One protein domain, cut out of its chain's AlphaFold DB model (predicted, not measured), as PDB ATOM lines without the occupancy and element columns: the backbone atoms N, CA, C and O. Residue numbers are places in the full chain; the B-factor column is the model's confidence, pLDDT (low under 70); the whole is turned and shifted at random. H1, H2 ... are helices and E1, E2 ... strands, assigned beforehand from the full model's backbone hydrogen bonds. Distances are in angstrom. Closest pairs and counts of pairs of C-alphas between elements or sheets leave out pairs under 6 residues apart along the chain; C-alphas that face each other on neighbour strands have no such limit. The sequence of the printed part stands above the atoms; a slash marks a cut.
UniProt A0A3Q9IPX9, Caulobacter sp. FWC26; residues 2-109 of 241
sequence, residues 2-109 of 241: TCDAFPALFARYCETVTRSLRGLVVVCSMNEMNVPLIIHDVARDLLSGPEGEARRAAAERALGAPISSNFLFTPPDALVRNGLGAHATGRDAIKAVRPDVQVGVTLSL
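Overview. This is residues 2 to 109 of the 241 residues of a protein of Caulobacter sp. FWC26 (UniProt A0A3Q9IPX9). A long helix, H5, has H1 side by side with it and a small sheet of E1 and E2 packed along its residues 83 to 95; beyond this body, H3 and H4 form a loose corner that extends the longest axis. The 108 printed residues hold five named helices and two named strands, in the order H1 E1 H2 H3 H4 H5 E2, with the parallel sheet ordered E1, E2. The class is mostly helix; the whole is loose, with a radius of gyration of the C-alphas of 16.2 A, and elongated, spanning 52 by 30 by 22 A.

Along the chain. E1 is residues 26 to 30, 12.1 A long, and E2 is residues 102 to 105, 10.5 A, ending at C-alpha 105 (189.416, 166.312, 190.143). H5 is residues 76 to 97, 30.8 A. H1, residues 6 to 20, begins at C-alpha 6 (173.409, 169.994, 192.857) and measures 21.1 A. H2 is residues 35 to 38, H3 residues 40 to 46, and H4 residues 49 to 63, 20.7 A.

Arrangement. E1 and E2 are parallel at 26 degrees, with N 27 and O 102 2.8 A apart, within hydrogen-bond range. E1, H2 to H5 and E2 form a strand-helix-strand unit, parallel neighbour strands with helices between. The closest C-alphas of H5 and E2, Arg 91 and Val 103, are 6.2 A apart. H1 and H5 touch, closest at C-alphas of Pro 7 and Ala 86, 3.8 A, and run the same way at a shallow tilt of 32 degrees, only just short of steep. H2 and H5 are close but not clearly touching, closest at C-alphas of Leu 37 and Pro 76, 6.4 A. H2 and H3 meet only through their link. H3 and H4 are close but not clearly touching, closest at C-alphas of Leu 46 and Gly 52, 5.7 A, and about perpendicular at 76 degrees. H4 and H5 are apart. Every O i to N i+4 pair is within hydrogen-bond range in H1, H3 and H4, and 17 of 18 in H5; H2 is too short for one.

Size, cuts and confidence. The C-alphas farthest apart, of Pro 50 and Asp 100, are 52.3 A apart. The printed part has no cut; the link H4 to H5, residues 64 to 75, is long. No printed residue is under 70 in pLDDT.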
ATOM      1  N   THR A   2     175.200 172.707 198.666       86.19
ATOM      2  CA  THR A   2     174.313 172.387 199.797       86.19
ATOM      3  C   THR A   2     172.925 171.865 199.406       86.19
ATOM      4  O   THR A   2     172.186 171.418 200.269       86.19
ATOM      5  N   CYS A   3     172.562 171.913 198.122       88.50
ATOM      6  CA  CYS A   3     171.273 171.441 197.611       88.50
ATOM      7  C   CYS A   3     171.393 170.025 197.034       88.50
ATOM      8  O   CYS A   3     172.318 169.761 196.268       88.50
ATOM      9  N   ASP A   4     170.421 169.153 197.313       88.94
ATOM     10  CA  ASP A   4     170.395 167.760 196.830       88.94
ATOM     11  C   ASP A   4     170.306 167.648 195.300       88.94
ATOM     12  O   ASP A   4     170.755 166.668 194.710       88.94
ATOM     13  N   ALA A   5     169.788 168.679 194.624       92.88
ATOM     14  CA  ALA A   5     169.762 168.734 193.163       92.88
ATOM     15  C   ALA A   5     171.126 169.094 192.542       92.88
ATOM     16  O   ALA A   5     171.275 169.021 191.318       92.88
ATOM     17  N   PHE A   6     172.117 169.507 193.346       93.19
ATOM     18  CA  PHE A   6     173.409 169.994 192.857       93.19
ATOM     19  C   PHE A   6     174.139 168.979 191.961       93.19
ATOM     20  O   PHE A   6     174.514 169.383 190.860       93.19
ATOM     21  N   PRO A   7     174.287 167.687 192.326       95.81
ATOM     22  CA  PRO A   7     174.929 166.708 191.448       95.81
ATOM     23  C   PRO A   7     174.270 166.608 190.067       95.81
ATOM     24  O   PRO A   7     174.949 166.670 189.047       95.81
ATOM     25  N   ALA A   8     172.935 166.557 190.011       96.44
ATOM     26  CA  ALA A   8     172.205 166.467 188.748       96.44
ATOM     27  C   ALA A   8     172.326 167.745 187.899       96.44
ATOM     28  O   ALA A   8     172.420 167.673 186.674       96.44
ATOM     29  N   LEU A   9     172.312 168.925 188.529       96.38
ATOM     30  CA  LEU A   9     172.549 170.208 187.855       96.38
ATOM     31  C   LEU A   9     173.963 170.274 187.274       96.38
ATOM     32  O   LEU A   9     174.146 170.653 186.117       96.38
ATOM     33  N   PHE A  10     174.947 169.867 188.068       96.81
ATOM     34  CA  PHE A  10     176.345 169.847 187.683       96.81
ATOM     35  C   PHE A  10     176.609 168.858 186.539       96.81
ATOM     36  O   PHE A  10     177.267 169.215 185.568       96.81
ATOM     37  N   ALA A  11     176.006 167.667 186.573       98.19
ATOM     38  CA  ALA A  11     176.107 166.696 185.486       98.19
ATOM     39  C   ALA A  11     175.574 167.244 184.150       98.19
ATOM     40  O   ALA A  11     176.236 167.105 183.121       98.19
ATOM     41  N   ARG A  12     174.431 167.949 184.164       98.19
ATOM     42  CA  ARG A  12     173.902 168.620 182.958       98.19
ATOM     43  C   ARG A  12     174.843 169.701 182.434       98.19
ATOM     44  O   ARG A  12     175.006 169.838 181.221       98.19
ATOM     45  N   TYR A  13     175.469 170.461 183.331       97.25
ATOM     46  CA  TYR A  13     176.494 171.434 182.958       97.25
ATOM     47  C   TYR A  13     177.695 170.743 182.289       97.25
ATOM     48  O   TYR A  13     178.077 171.127 181.183       97.25
ATOM     49  N   CYS A  14     178.232 169.683 182.899       97.81
ATOM     50  CA  CYS A  14     179.345 168.908 182.352       97.81
ATOM     51  C   CYS A  14     179.035 168.324 180.967       97.81
ATOM     52  O   CYS A  14     179.876 168.408 180.071       97.81
ATOM     53  N   GLU A  15     177.832 167.780 180.763       97.75
ATOM     54  CA  GLU A  15     177.385 167.299 179.452       97.75
ATOM     55  C   GLU A  15     177.365 168.434 178.420       97.75
ATOM     56  O   GLU A  15     177.949 168.314 177.339       97.75
ATOM     57  N   THR A  16     176.731 169.557 178.768       97.81
ATOM     58  CA  THR A  16     176.571 170.721 177.882       97.81
ATOM     59  C   THR A  16     177.923 171.261 177.423       97.81
ATOM     60  O   THR A  16     178.145 171.471 176.227       97.81
ATOM     61  N   VAL A  17     178.856 171.448 178.359       95.06
ATOM     62  CA  VAL A  17     180.210 171.931 178.058       95.06
ATOM     63  C   VAL A  17     180.966 170.923 177.194       95.06
ATOM     64  O   VAL A  17     181.564 171.304 176.190       95.06
ATOM     65  N   THR A  18     180.883 169.633 177.520       96.44
ATOM     66  CA  THR A  18     181.595 168.572 176.792       96.44
ATOM     67  C   THR A  18     181.117 168.431 175.349       96.44
ATOM     68  O   THR A  18     181.926 168.184 174.460       96.44
ATOM     69  N   ARG A  19     179.820 168.629 175.083       95.94
ATOM     70  CA  ARG A  19     179.277 168.678 173.713       95.94
ATOM     71  C   ARG A  19     179.739 169.912 172.940       95.94
ATOM     72  O   ARG A  19     179.863 169.859 171.718       95.94
ATOM     73  N   SER A  20     179.973 171.015 173.645       95.00
ATOM     74  CA  SER A  20     180.334 172.304 173.048       95.00
ATOM     75  C   SER A  20     181.826 172.411 172.721       95.00
ATOM     76  O   SER A  20     182.206 173.121 171.790       95.00
ATOM     77  N   LEU A  21     182.678 171.704 173.467       90.69
ATOM     78  CA  LEU A  21     184.129 171.740 173.308       90.69
ATOM     79  C   LEU A  21     184.646 170.543 172.502       90.69
ATOM     80  O   LEU A  21     184.207 169.404 172.653       90.69
ATOM     81  N   ARG A  22     185.633 170.799 171.643       86.94
ATOM     82  CA  ARG A  22     186.323 169.777 170.840       86.94
ATOM     83  C   ARG A  22     187.765 169.632 171.309       86.94
ATOM     84  O   ARG A  22     188.304 170.539 171.930       86.94
ATOM     85  N   GLY A  23     188.387 168.495 171.002       86.25
ATOM     86  CA  GLY A  23     189.805 168.268 171.307       86.25
ATOM     87  C   GLY A  23     190.133 168.107 172.795       86.25
ATOM     88  O   GLY A  23     191.301 168.156 173.157       86.25
ATOM     89  N   LEU A  24     189.129 167.911 173.658       86.56
ATOM     90  CA  LEU A  24     189.356 167.546 175.056       86.56
ATOM     91  C   LEU A  24     190.086 166.201 175.127       86.56
ATOM     92  O   LEU A  24     189.676 165.252 174.456       86.56
ATOM     93  N   VAL A  25     191.129 166.146 175.954       88.69
ATOM     94  CA  VAL A  25     191.911 164.933 176.259       88.69
ATOM     95  C   VAL A  25     191.805 164.601 177.748       88.69
ATOM     96  O   VAL A  25     191.601 163.446 178.119       88.69
ATOM     97  N   VAL A  26     191.861 165.632 178.593       92.19
ATOM     98  CA  VAL A  26     191.712 165.555 180.049       92.19
ATOM     99  C   VAL A  26     190.682 166.594 180.490       92.19
ATOM    100  O   VAL A  26     190.661 167.707 179.967       92.19
ATOM    101  N   VAL A  27     189.825 166.234 181.444       94.12
ATOM    102  CA  VAL A  27     188.866 167.136 182.087       94.12
ATOM    103  C   VAL A  27     189.007 167.036 183.600       94.12
ATOM    104  O   VAL A  27     188.756 165.990 184.200       94.12
ATOM    105  N   CYS A  28     189.333 168.161 184.230       94.06
ATOM    106  CA  CYS A  28     189.178 168.334 185.668       94.06
ATOM    107  C   CYS A  28     187.769 168.867 185.910       94.06
ATOM    108  O   CYS A  28     187.476 170.030 185.652       94.06
ATOM    109  N   SER A  29     186.866 167.987 186.332       94.31
ATOM    110  CA  SER A  29     185.467 168.365 186.555       94.31
ATOM    111  C   SER A  29     185.329 169.382 187.691       94.31
ATOM    112  O   SER A  29     184.517 170.295 187.597       94.31
ATOM    113  N   MET A  30     186.160 169.270 188.729       92.12
ATOM    114  CA  MET A  30     186.233 170.220 189.834       92.12
ATOM    115  C   MET A  30     187.687 170.602 190.075       92.12
ATOM    116  O   MET A  30     188.544 169.717 190.173       92.12
ATOM    117  N   ASN A  31     187.931 171.908 190.162       91.88
ATOM    118  CA  ASN A  31     189.227 172.441 190.540       91.88
ATOM    119  C   ASN A  31     189.350 172.504 192.067       91.88
ATOM    120  O   ASN A  31     188.421 172.961 192.733       91.88
ATOM    121  N   GLU A  32     190.474 172.024 192.593       93.06
ATOM    122  CA  GLU A  32     190.905 172.115 193.988       93.06
ATOM    123  C   GLU A  32     189.797 171.806 195.002       93.06
ATOM    124  O   GLU A  32     189.503 172.573 195.920       93.06
ATOM    125  N   MET A  33     189.154 170.650 194.835       92.94
ATOM    126  CA  MET A  33     187.920 170.303 195.550       92.94
ATOM    127  C   MET A  33     188.064 170.357 197.081       92.94
ATOM    128  O   MET A  33     187.077 170.549 197.784       92.94
ATOM    129  N   ASN A  34     189.277 170.196 197.609       93.00
ATOM    130  CA  ASN A  34     189.583 170.229 199.038       93.00
ATOM    131  C   ASN A  34     189.863 171.631 199.610       93.00
ATOM    132  O   ASN A  34     189.983 171.737 200.828       93.00
ATOM    133  N   VAL A  35     189.936 172.698 198.806       93.06
ATOM    134  CA  VAL A  35     190.192 174.066 199.309       93.06
ATOM    135  C   VAL A  35     189.245 174.477 200.440       93.06
ATOM    136  O   VAL A  35     189.751 174.951 201.458       93.06
ATOM    137  N   PRO A  36     187.918 174.239 200.373       92.00
ATOM    138  CA  PRO A  36     187.023 174.603 201.473       92.00
ATOM    139  C   PRO A  36     187.345 173.877 202.787       92.00
ATOM    140  O   PRO A  36     187.067 174.411 203.855       92.00
ATOM    141  N   LEU A  37     187.951 172.683 202.729       91.56
ATOM    142  CA  LEU A  37     188.419 171.964 203.919       91.56
ATOM    143  C   LEU A  37     189.706 172.581 204.468       91.56
ATOM    144  O   LEU A  37     189.828 172.747 205.676       91.56
ATOM    145  N   ILE A  38     190.644 172.937 203.584       91.25
ATOM    146  CA  ILE A  38     191.928 173.543 203.966       91.25
ATOM    147  C   ILE A  38     191.700 174.892 204.649       91.25
ATOM    148  O   ILE A  38     192.319 175.184 205.669       91.25
ATOM    149  N   ILE A  39     190.800 175.713 204.106       90.25
ATOM    150  CA  ILE A  39     190.545 177.061 204.622       90.25
ATOM    151  C   ILE A  39     189.391 177.123 205.628       90.25
ATOM    152  O   ILE A  39     189.001 178.220 206.020       90.25
ATOM    153  N   HIS A  40     188.827 175.981 206.040       88.94
ATOM    154  CA  HIS A  40     187.621 175.924 206.871       88.94
ATOM    155  C   HIS A  40     187.748 176.771 208.142       88.94
ATOM    156  O   HIS A  40     186.877 177.591 208.435       88.94
ATOM    157  N   ASP A  41     188.851 176.612 208.873       88.31
ATOM    158  CA  ASP A  41     189.055 177.316 210.139       88.31
ATOM    159  C   ASP A  41     189.319 178.808 209.920       88.31
ATOM    160  O   ASP A  41     188.755 179.640 210.624       88.31
ATOM    161  N   VAL A  42     190.064 179.164 208.867       89.38
ATOM    162  CA  VAL A  42     190.268 180.565 208.462       89.38
ATOM    163  C   VAL A  42     188.932 181.226 208.110       89.38
ATOM    164  O   VAL A  42     188.645 182.338 208.551       89.38
ATOM    165  N   ALA A  43     188.085 180.537 207.344       87.88
ATOM    166  CA  ALA A  43     186.764 181.013 206.959       87.88
ATOM    167  C   ALA A  43     185.825 181.142 208.166       87.88
ATOM    168  O   ALA A  43     185.094 182.128 208.278       87.88
ATOM    169  N   ARG A  44     185.854 180.171 209.086       86.81
ATOM    170  CA  ARG A  44     185.098 180.215 210.340       86.81
ATOM    171  C   ARG A  44     185.500 181.433 211.161       86.81
ATOM    172  O   ARG A  44     184.622 182.180 211.587       86.81
ATOM    173  N   ASP A  45     186.794 181.649 211.353       89.50
ATOM    174  CA  ASP A  45     187.309 182.736 212.182       89.50
ATOM    175  C   ASP A  45     186.999 184.101 211.543       89.50
ATOM    176  O   ASP A  45     186.530 185.012 212.225       89.50
ATOM    177  N   LEU A  46     187.107 184.212 210.212       88.06
ATOM    178  CA  LEU A  46     186.712 185.402 209.445       88.06
ATOM    179  C   LEU A  46     185.223 185.763 209.605       88.06
ATOM    180  O   LEU A  46     184.849 186.931 209.482       88.06
ATOM    181  N   LEU A  47     184.362 184.773 209.830       89.75
ATOM    182  CA  LEU A  47     182.911 184.944 209.937       89.75
ATOM    183  C   LEU A  47     182.395 184.841 211.380       89.75
ATOM    184  O   LEU A  47     181.182 184.799 211.593       89.75
ATOM    185  N   SER A  48     183.284 184.798 212.370       90.19
ATOM    186  CA  SER A  48     182.921 184.711 213.785       90.19
ATOM    187  C   SER A  48     182.990 186.071 214.481       90.19
ATOM    188  O   SER A  48     183.647 187.003 214.019       90.19
ATOM    189  N   GLY A  49     182.283 186.187 215.606       94.50
ATOM    190  CA  GLY A  49     182.183 187.427 216.376       94.50
ATOM    191  C   GLY A  49     181.333 188.516 215.700       94.50
ATOM    192  O   GLY A  49     180.833 188.320 214.590       94.50
ATOM    193  N   PRO A  50     181.173 189.684 216.349       94.56
ATOM    194  CA  PRO A  50     180.239 190.720 215.894       94.56
ATOM    195  C   PRO A  50     180.528 191.243 214.478       94.56
ATOM    196  O   PRO A  50     179.616 191.425 213.671       94.56
ATOM    197  N   GLU A  51     181.803 191.446 214.138       93.81
ATOM    198  CA  GLU A  51     182.205 191.893 212.798       93.81
ATOM    199  C   GLU A  51     182.021 190.800 211.740       93.81
ATOM    200  O   GLU A  51     181.569 191.076 210.626       93.81
ATOM    201  N   GLY A  52     182.338 189.547 212.085       94.19
ATOM    202  CA  GLY A  52     182.150 188.398 211.204       94.19
ATOM    203  C   GLY A  52     180.674 188.129 210.911       94.19
ATOM    204  O   GLY A  52     180.310 187.852 209.768       94.19
ATOM    205  N   GLU A  53     179.801 188.297 211.904       94.19
ATOM    206  CA  GLU A  53     178.347 188.228 211.740       94.19
ATOM    207  C   GLU A  53     177.822 189.326 210.814       94.19
ATOM    208  O   GLU A  53     177.056 189.033 209.893       94.19
ATOM    209  N   ALA A  54     178.279 190.569 210.992       95.00
ATOM    210  CA  ALA A  54     177.924 191.668 210.102       95.00
ATOM    211  C   ALA A  54     178.391 191.407 208.657       95.00
ATOM    212  O   ALA A  54     177.629 191.631 207.710       95.00
ATOM    213  N   ARG A  55     179.610 190.873 208.486       93.06
ATOM    214  CA  ARG A  55     180.175 190.475 207.186       93.06
ATOM    215  C   ARG A  55     179.356 189.367 206.529       93.06
ATOM    216  O   ARG A  55     178.976 189.515 205.368       93.06
ATOM    217  N   ARG A  56     179.040 188.294 207.261       93.31
ATOM    218  CA  ARG A  56     178.179 187.199 206.785       93.31
ATOM    219  C   ARG A  56     176.820 187.734 206.349       93.31
ATOM    220  O   ARG A  56     176.417 187.491 205.218       93.31
ATOM    221  N   ALA A  57     176.163 188.532 207.186       94.62
ATOM    222  CA  ALA A  57     174.852 189.087 206.866       94.62
ATOM    223  C   ALA A  57     174.891 189.993 205.622       94.62
ATOM    224  O   ALA A  57     173.966 189.973 204.811       94.62
ATOM    225  N   ALA A  58     175.952 190.784 205.439       93.69
ATOM    226  CA  ALA A  58     176.135 191.587 204.233       93.69
ATOM    227  C   ALA A  58     176.340 190.720 202.981       93.69
ATOM    228  O   ALA A  58     175.699 190.973 201.960       93.69
ATOM    229  N   ALA A  59     177.177 189.686 203.073       91.38
ATOM    230  CA  ALA A  59     177.427 188.756 201.977       91.38
ATOM    231  C   ALA A  59     176.159 187.987 201.575       91.38
ATOM    232  O   ALA A  59     175.848 187.901 200.392       91.38
ATOM    233  N   GLU A  60     175.386 187.493 202.542       95.06
ATOM    234  CA  GLU A  60     174.139 186.762 202.289       95.06
ATOM    235  C   GLU A  60     173.061 187.653 201.670       95.06
ATOM    236  O   GLU A  60     172.373 187.230 200.741       95.06
ATOM    237  N   ARG A  61     172.959 188.917 202.108       95.69
ATOM    238  CA  ARG A  61     172.083 189.906 201.459       95.69
ATOM    239  C   ARG A  61     172.484 190.165 200.010       95.69
ATOM    240  O   ARG A  61     171.607 190.245 199.157       95.69
ATOM    241  N   ALA A  62     173.780 190.300 199.730       91.38
ATOM    242  CA  ALA A  62     174.274 190.526 198.372       91.38
ATOM    243  C   ALA A  62     174.090 189.292 197.472       91.38
ATOM    244  O   ALA A  62     173.782 189.429 196.292       91.38
ATOM    245  N   LEU A  63     174.265 188.094 198.032       90.00
ATOM    246  CA  LEU A  63     174.112 186.828 197.320       90.00
ATOM    247  C   LEU A  63     172.638 186.455 197.094       90.00
ATOM    248  O   LEU A  63     172.327 185.744 196.142       90.00
ATOM    249  N   GLY A  64     171.740 186.887 197.984       94.56
ATOM    250  CA  GLY A  64     170.361 186.398 198.031       94.56
ATOM    251  C   GLY A  64     170.265 184.925 198.448       94.56
ATOM    252  O   GLY A  64     169.261 184.272 198.174       94.56
ATOM    253  N   ALA A  65     171.312 184.385 199.078       92.44
ATOM    254  CA  ALA A  65     171.396 183.002 199.533       92.44
ATOM    255  C   ALA A  65     172.336 182.891 200.749       92.44
ATOM    256  O   ALA A  65     173.157 183.788 200.961       92.44
ATOM    257  N   PRO A  66     172.271 181.789 201.521       93.00
ATOM    258  CA  PRO A  66     173.224 181.528 202.595       93.00
ATOM    259  C   PRO A  66     174.660 181.504 202.074       93.00
ATOM    260  O   PRO A  66     174.909 180.974 200.984       93.00
ATOM    261  N   ILE A  67     175.616 181.994 202.867       90.94
ATOM    262  CA  ILE A  67     177.022 182.094 202.447       90.94
ATOM    263  C   ILE A  67     177.619 180.715 202.143       90.94
ATOM    264  O   ILE A  67     178.448 180.584 201.250       90.94
ATOM    265  N   SER A  68     177.095 179.670 202.792       90.56
ATOM    266  CA  SER A  68     177.413 178.258 202.549       90.56
ATOM    267  C   SER A  68     177.079 177.754 201.139       90.56
ATOM    268  O   SER A  68     177.493 176.663 200.748       90.56
ATOM    269  N   SER A  69     176.340 178.538 200.350       88.88
ATOM    270  CA  SER A  69     176.097 178.261 198.930       88.88
ATOM    271  C   SER A  69     177.320 178.568 198.062       88.88
ATOM    272  O   SER A  69     177.450 178.000 196.976       88.88
ATOM    273  N   ASN A  70     178.218 179.439 198.533       89.19
ATOM    274  CA  ASN A  70     179.504 179.707 197.902       89.19
ATOM    275  C   ASN A  70     180.477 178.545 198.170       89.19
ATOM    276  O   ASN A  70     180.509 177.982 199.264       89.19
ATOM    277  N   PHE A  71     181.278 178.191 197.163       89.00
ATOM    278  CA  PHE A  71     182.231 177.083 197.239       89.00
ATOM    279  C   PHE A  71     183.169 177.183 198.451       89.00
ATOM    280  O   PHE A  71     183.266 176.218 199.203       89.00
ATOM    281  N   LEU A  72     183.761 178.358 198.706       88.81
ATOM    282  CA  LEU A  72     184.716 178.566 199.805       88.81
ATOM    283  C   LEU A  72     184.138 178.289 201.194       88.81
ATOM    284  O   LEU A  72     184.870 177.915 202.102       88.81
ATOM    285  N   PHE A  73     182.833 178.487 201.357       90.69
ATOM    286  CA  PHE A  73     182.141 178.365 202.639       90.69
ATOM    287  C   PHE A  73     181.248 177.122 202.688       90.69
ATOM    288  O   PHE A  73     180.371 177.014 203.546       90.69
ATOM    289  N   THR A  74     181.432 176.190 201.748       91.12
ATOM    290  CA  THR A  74     180.663 174.947 201.707       91.12
ATOM    291  C   THR A  74     180.980 174.099 202.948       91.12
ATOM    292  O   THR A  74     182.153 173.811 203.192       91.12
ATOM    293  N   PRO A  75     179.965 173.654 203.714       90.69
ATOM    294  CA  PRO A  75     180.170 172.787 204.868       90.69
ATOM    295  C   PRO A  75     180.878 171.475 204.487       90.69
ATOM    296  O   PRO A  75     180.567 170.914 203.429       90.69
ATOM    297  N   PRO A  76     181.784 170.943 205.332       91.12
ATOM    298  CA  PRO A  76     182.545 169.733 205.016       91.12
ATOM    299  C   PRO A  76     181.687 168.519 204.633       91.12
ATOM    300  O   PRO A  76     182.010 167.802 203.687       91.12
ATOM    301  N   ASP A  77     180.564 168.294 205.317       91.75
ATOM    302  CA  ASP A  77     179.663 167.172 205.045       91.75
ATOM    303  C   ASP A  77     178.959 167.310 203.684       91.75
ATOM    304  O   ASP A  77     178.843 166.332 202.940       91.75
ATOM    305  N   ALA A  78     178.549 168.530 203.324       91.69
ATOM    306  CA  ALA A  78     177.969 168.837 202.022       91.69
ATOM    307  C   ALA A  78     179.003 168.695 200.895       91.69
ATOM    308  O   ALA A  78     178.671 168.190 199.823       91.69
ATOM    309  N   LEU A  79     180.255 169.099 201.131       91.38
ATOM    310  CA  LEU A  79     181.347 168.919 200.175       91.38
ATOM    311  C   LEU A  79     181.613 167.432 199.911       91.38
ATOM    312  O   LEU A  79     181.649 167.011 198.757       91.38
ATOM    313  N   VAL A  80     181.737 166.619 200.963       89.44
ATOM    314  CA  VAL A  80     181.972 165.176 200.820       89.44
ATOM    315  C   VAL A  80     180.782 164.496 200.146       89.44
ATOM    316  O   VAL A  80     180.967 163.741 199.199       89.44
ATOM    317  N   ARG A  81     179.548 164.775 200.578       89.38
ATOM    318  CA  ARG A  81     178.356 164.114 200.027       89.38
ATOM    319  C   ARG A  81     178.056 164.564 198.597       89.38
ATOM    320  O   ARG A  81     178.013 163.749 197.677       89.38
ATOM    321  N   ASN A  82     177.844 165.862 198.410       92.50
ATOM    322  CA  ASN A  82     177.340 166.407 197.153       92.50
ATOM    323  C   ASN A  82     178.467 166.783 196.192       92.50
ATOM    324  O   ASN A  82     178.253 166.713 194.987       92.50
ATOM    325  N   GLY A  83     179.656 167.149 196.679       91.62
ATOM    326  CA  GLY A  83     180.825 167.395 195.828       91.62
ATOM    327  C   GLY A  83     181.319 166.112 195.159       91.62
ATOM    328  O   GLY A  83     181.391 166.060 193.933       91.62
ATOM    329  N   LEU A  84     181.537 165.035 195.929       91.12
ATOM    330  CA  LEU A  84     181.908 163.733 195.351       91.12
ATOM    331  C   LEU A  84     180.801 163.172 194.450       91.12
ATOM    332  O   LEU A  84     181.088 162.668 193.364       91.12
ATOM    333  N   GLY A  85     179.533 163.303 194.858       94.38
ATOM    334  CA  GLY A  85     178.392 162.909 194.030       94.38
ATOM    335  C   GLY A  85     178.315 163.692 192.714       94.38
ATOM    336  O   GLY A  85     178.060 163.110 191.656       94.38
ATOM    337  N   ALA A  86     178.585 164.998 192.748       96.38
ATOM    338  CA  ALA A  86     178.650 165.840 191.558       96.38
ATOM    339  C   ALA A  86     179.813 165.441 190.646       96.38
ATOM    340  O   ALA A  86     179.608 165.311 189.443       96.38
ATOM    341  N   HIS A  87     180.999 165.164 191.194       96.88
ATOM    342  CA  HIS A  87     182.105 164.631 190.402       96.88
ATOM    343  C   HIS A  87     181.725 163.311 189.717       96.88
ATOM    344  O   HIS A  87     181.897 163.187 188.507       96.88
ATOM    345  N   ALA A  88     181.180 162.343 190.460       96.69
ATOM    346  CA  ALA A  88     180.830 161.032 189.918       96.69
ATOM    347  C   ALA A  88     179.797 161.141 188.785       96.69
ATOM    348  O   ALA A  88     180.024 160.650 187.682       96.69
ATOM    349  N   THR A  89     178.700 161.859 189.026       97.75
ATOM    350  CA  THR A  89     177.638 162.048 188.023       97.75
ATOM    351  C   THR A  89     178.092 162.909 186.842       97.75
ATOM    352  O   THR A  89     177.758 162.610 185.697       97.75
ATOM    353  N   GLY A  90     178.904 163.941 187.085       98.19
ATOM    354  CA  GLY A  90     179.516 164.761 186.041       98.19
ATOM    355  C   GLY A  90     180.490 163.972 185.171       98.19
ATOM    356  O   GLY A  90     180.451 164.089 183.949       98.19
ATOM    357  N   ARG A  91     181.313 163.110 185.774       98.19
ATOM    358  CA  ARG A  91     182.194 162.181 185.058       98.19
ATOM    359  C   ARG A  91     181.395 161.258 184.154       98.19
ATOM    360  O   ARG A  91     181.752 161.120 182.988       98.19
ATOM    361  N   ASP A  92     180.334 160.649 184.668       98.38
ATOM    362  CA  ASP A  92     179.508 159.727 183.890       98.38
ATOM    363  C   ASP A  92     178.837 160.456 182.713       98.38
ATOM    364  O   ASP A  92     178.848 159.955 181.589       98.38
ATOM    365  N   ALA A  93     178.369 161.692 182.925       98.38
ATOM    366  CA  ALA A  93     177.836 162.547 181.866       98.38
ATOM    367  C   ALA A  93     178.891 162.908 180.800       98.38
ATOM    368  O   ALA A  93     178.613 162.829 179.604       98.38
ATOM    369  N   ILE A  94     180.122 163.249 181.204       98.12
ATOM    370  CA  ILE A  94     181.238 163.499 180.272       98.12
ATOM    371  C   ILE A  94     181.538 162.232 179.470       98.12
ATOM    372  O   ILE A  94     181.618 162.290 178.245       98.12
ATOM    373  N   LYS A  95     181.661 161.083 180.143       97.75
ATOM    374  CA  LYS A  95     181.979 159.790 179.523       97.75
ATOM    375  C   LYS A  95     180.891 159.301 178.572       97.75
ATOM    376  O   LYS A  95     181.223 158.679 177.567       97.75
ATOM    377  N   ALA A  96     179.624 159.620 178.833       97.94
ATOM    378  CA  ALA A  96     178.524 159.318 177.922       97.94
ATOM    379  C   ALA A  96     178.638 160.075 176.586       97.94
ATOM    380  O   ALA A  96     178.242 159.555 175.545       97.94
ATOM    381  N   VAL A  97     179.198 161.291 176.598       96.81
ATOM    382  CA  VAL A  97     179.443 162.079 175.377       96.81
ATOM    383  C   VAL A  97     180.795 161.734 174.748       96.81
ATOM    384  O   VAL A  97     180.919 161.689 173.526       96.81
ATOM    385  N   ARG A  98     181.820 161.527 175.580       96.25
ATOM    386  CA  ARG A  98     183.228 161.356 175.203       96.25
ATOM    387  C   ARG A  98     183.884 160.263 176.055       96.25
ATOM    388  O   ARG A  98     184.542 160.569 177.055       96.25
ATOM    389  N   PRO A  99     183.717 158.979 175.691       96.06
ATOM    390  CA  PRO A  99     184.211 157.860 176.498       96.06
ATOM    391  C   PRO A  99     185.746 157.805 176.585       96.06
ATOM    392  O   PRO A  99     186.292 157.269 177.554       96.06
ATOM    393  N   ASP A 100     186.434 158.404 175.614       94.56
ATOM    394  CA  ASP A 100     187.889 158.472 175.463       94.56
ATOM    395  C   ASP A 100     188.574 159.462 176.422       94.56
ATOM    396  O   ASP A 100     189.721 159.252 176.807       94.56
ATOM    397  N   VAL A 101     187.873 160.510 176.859       94.31
ATOM    398  CA  VAL A 101     188.461 161.607 177.652       94.31
ATOM    399  C   VAL A 101     188.785 161.161 179.074       94.31
ATOM    400  O   VAL A 101     187.935 160.578 179.747       94.31
ATOM    401  N   GLN A 102     189.981 161.452 179.580       94.12
ATOM    402  CA  GLN A 102     190.298 161.245 180.997       94.12
ATOM    403  C   GLN A 102     189.563 162.277 181.854       94.12
ATOM    404  O   GLN A 102     189.512 163.453 181.503       94.12
ATOM    405  N   VAL A 103     188.991 161.853 182.980       96.38
ATOM    406  CA  VAL A 103     188.205 162.739 183.845       96.38
ATOM    407  C   VAL A 103     188.617 162.547 185.296       96.38
ATOM    408  O   VAL A 103     188.664 161.413 185.771       96.38
ATOM    409  N   GLY A 104     188.861 163.652 185.996       94.94
ATOM    410  CA  GLY A 104     189.251 163.653 187.403       94.94
ATOM    411  C   GLY A 104     188.831 164.919 188.149       94.94
ATOM    412  O   GLY A 104     187.976 165.691 187.693       94.94
ATOM    413  N   VAL A 105     189.452 165.103 189.310       93.94
ATOM    414  CA  VAL A 105     189.416 166.312 190.143       93.94
ATOM    415  C   VAL A 105     190.851 166.706 190.471       93.94
ATOM    416  O   VAL A 105     191.717 165.833 190.539       93.94
ATOM    417  N   THR A 106     191.101 167.992 190.694       93.31
ATOM    418  CA  THR A 106     192.366 168.443 191.285       93.31
ATOM    419  C   THR A 106     192.185 168.657 192.784       93.31
ATOM    420  O   THR A 106     191.086 168.948 193.270       93.31
ATOM    421  N   LEU A 107     193.274 168.471 193.526       91.56
ATOM    422  CA  LEU A 107     193.366 168.771 194.947       91.56
ATOM    423  C   LEU A 107     194.479 169.795 195.130       91.56
ATOM    424  O   LEU A 107     195.552 169.637 194.555       91.56
ATOM    425  N   SER A 108     194.224 170.814 195.942       91.12
ATOM    426  CA  SER A 108     195.262 171.728 196.390       91.12
ATOM    427  C   SER A 108     196.118 170.998 197.420       91.12
ATOM    428  O   SER A 108     195.606 170.502 198.429       91.12
ATOM    429  N   LEU A 109     197.406 170.863 197.135       84.31
ATOM    430  CA  LEU A 109     198.372 170.175 197.982       84.31
ATOM    431  C   LEU A 109     199.517 171.140 198.273       84.31
ATOM    432  O   LEU A 109     199.938 171.899 197.403       84.31
TER     433      LEU A 109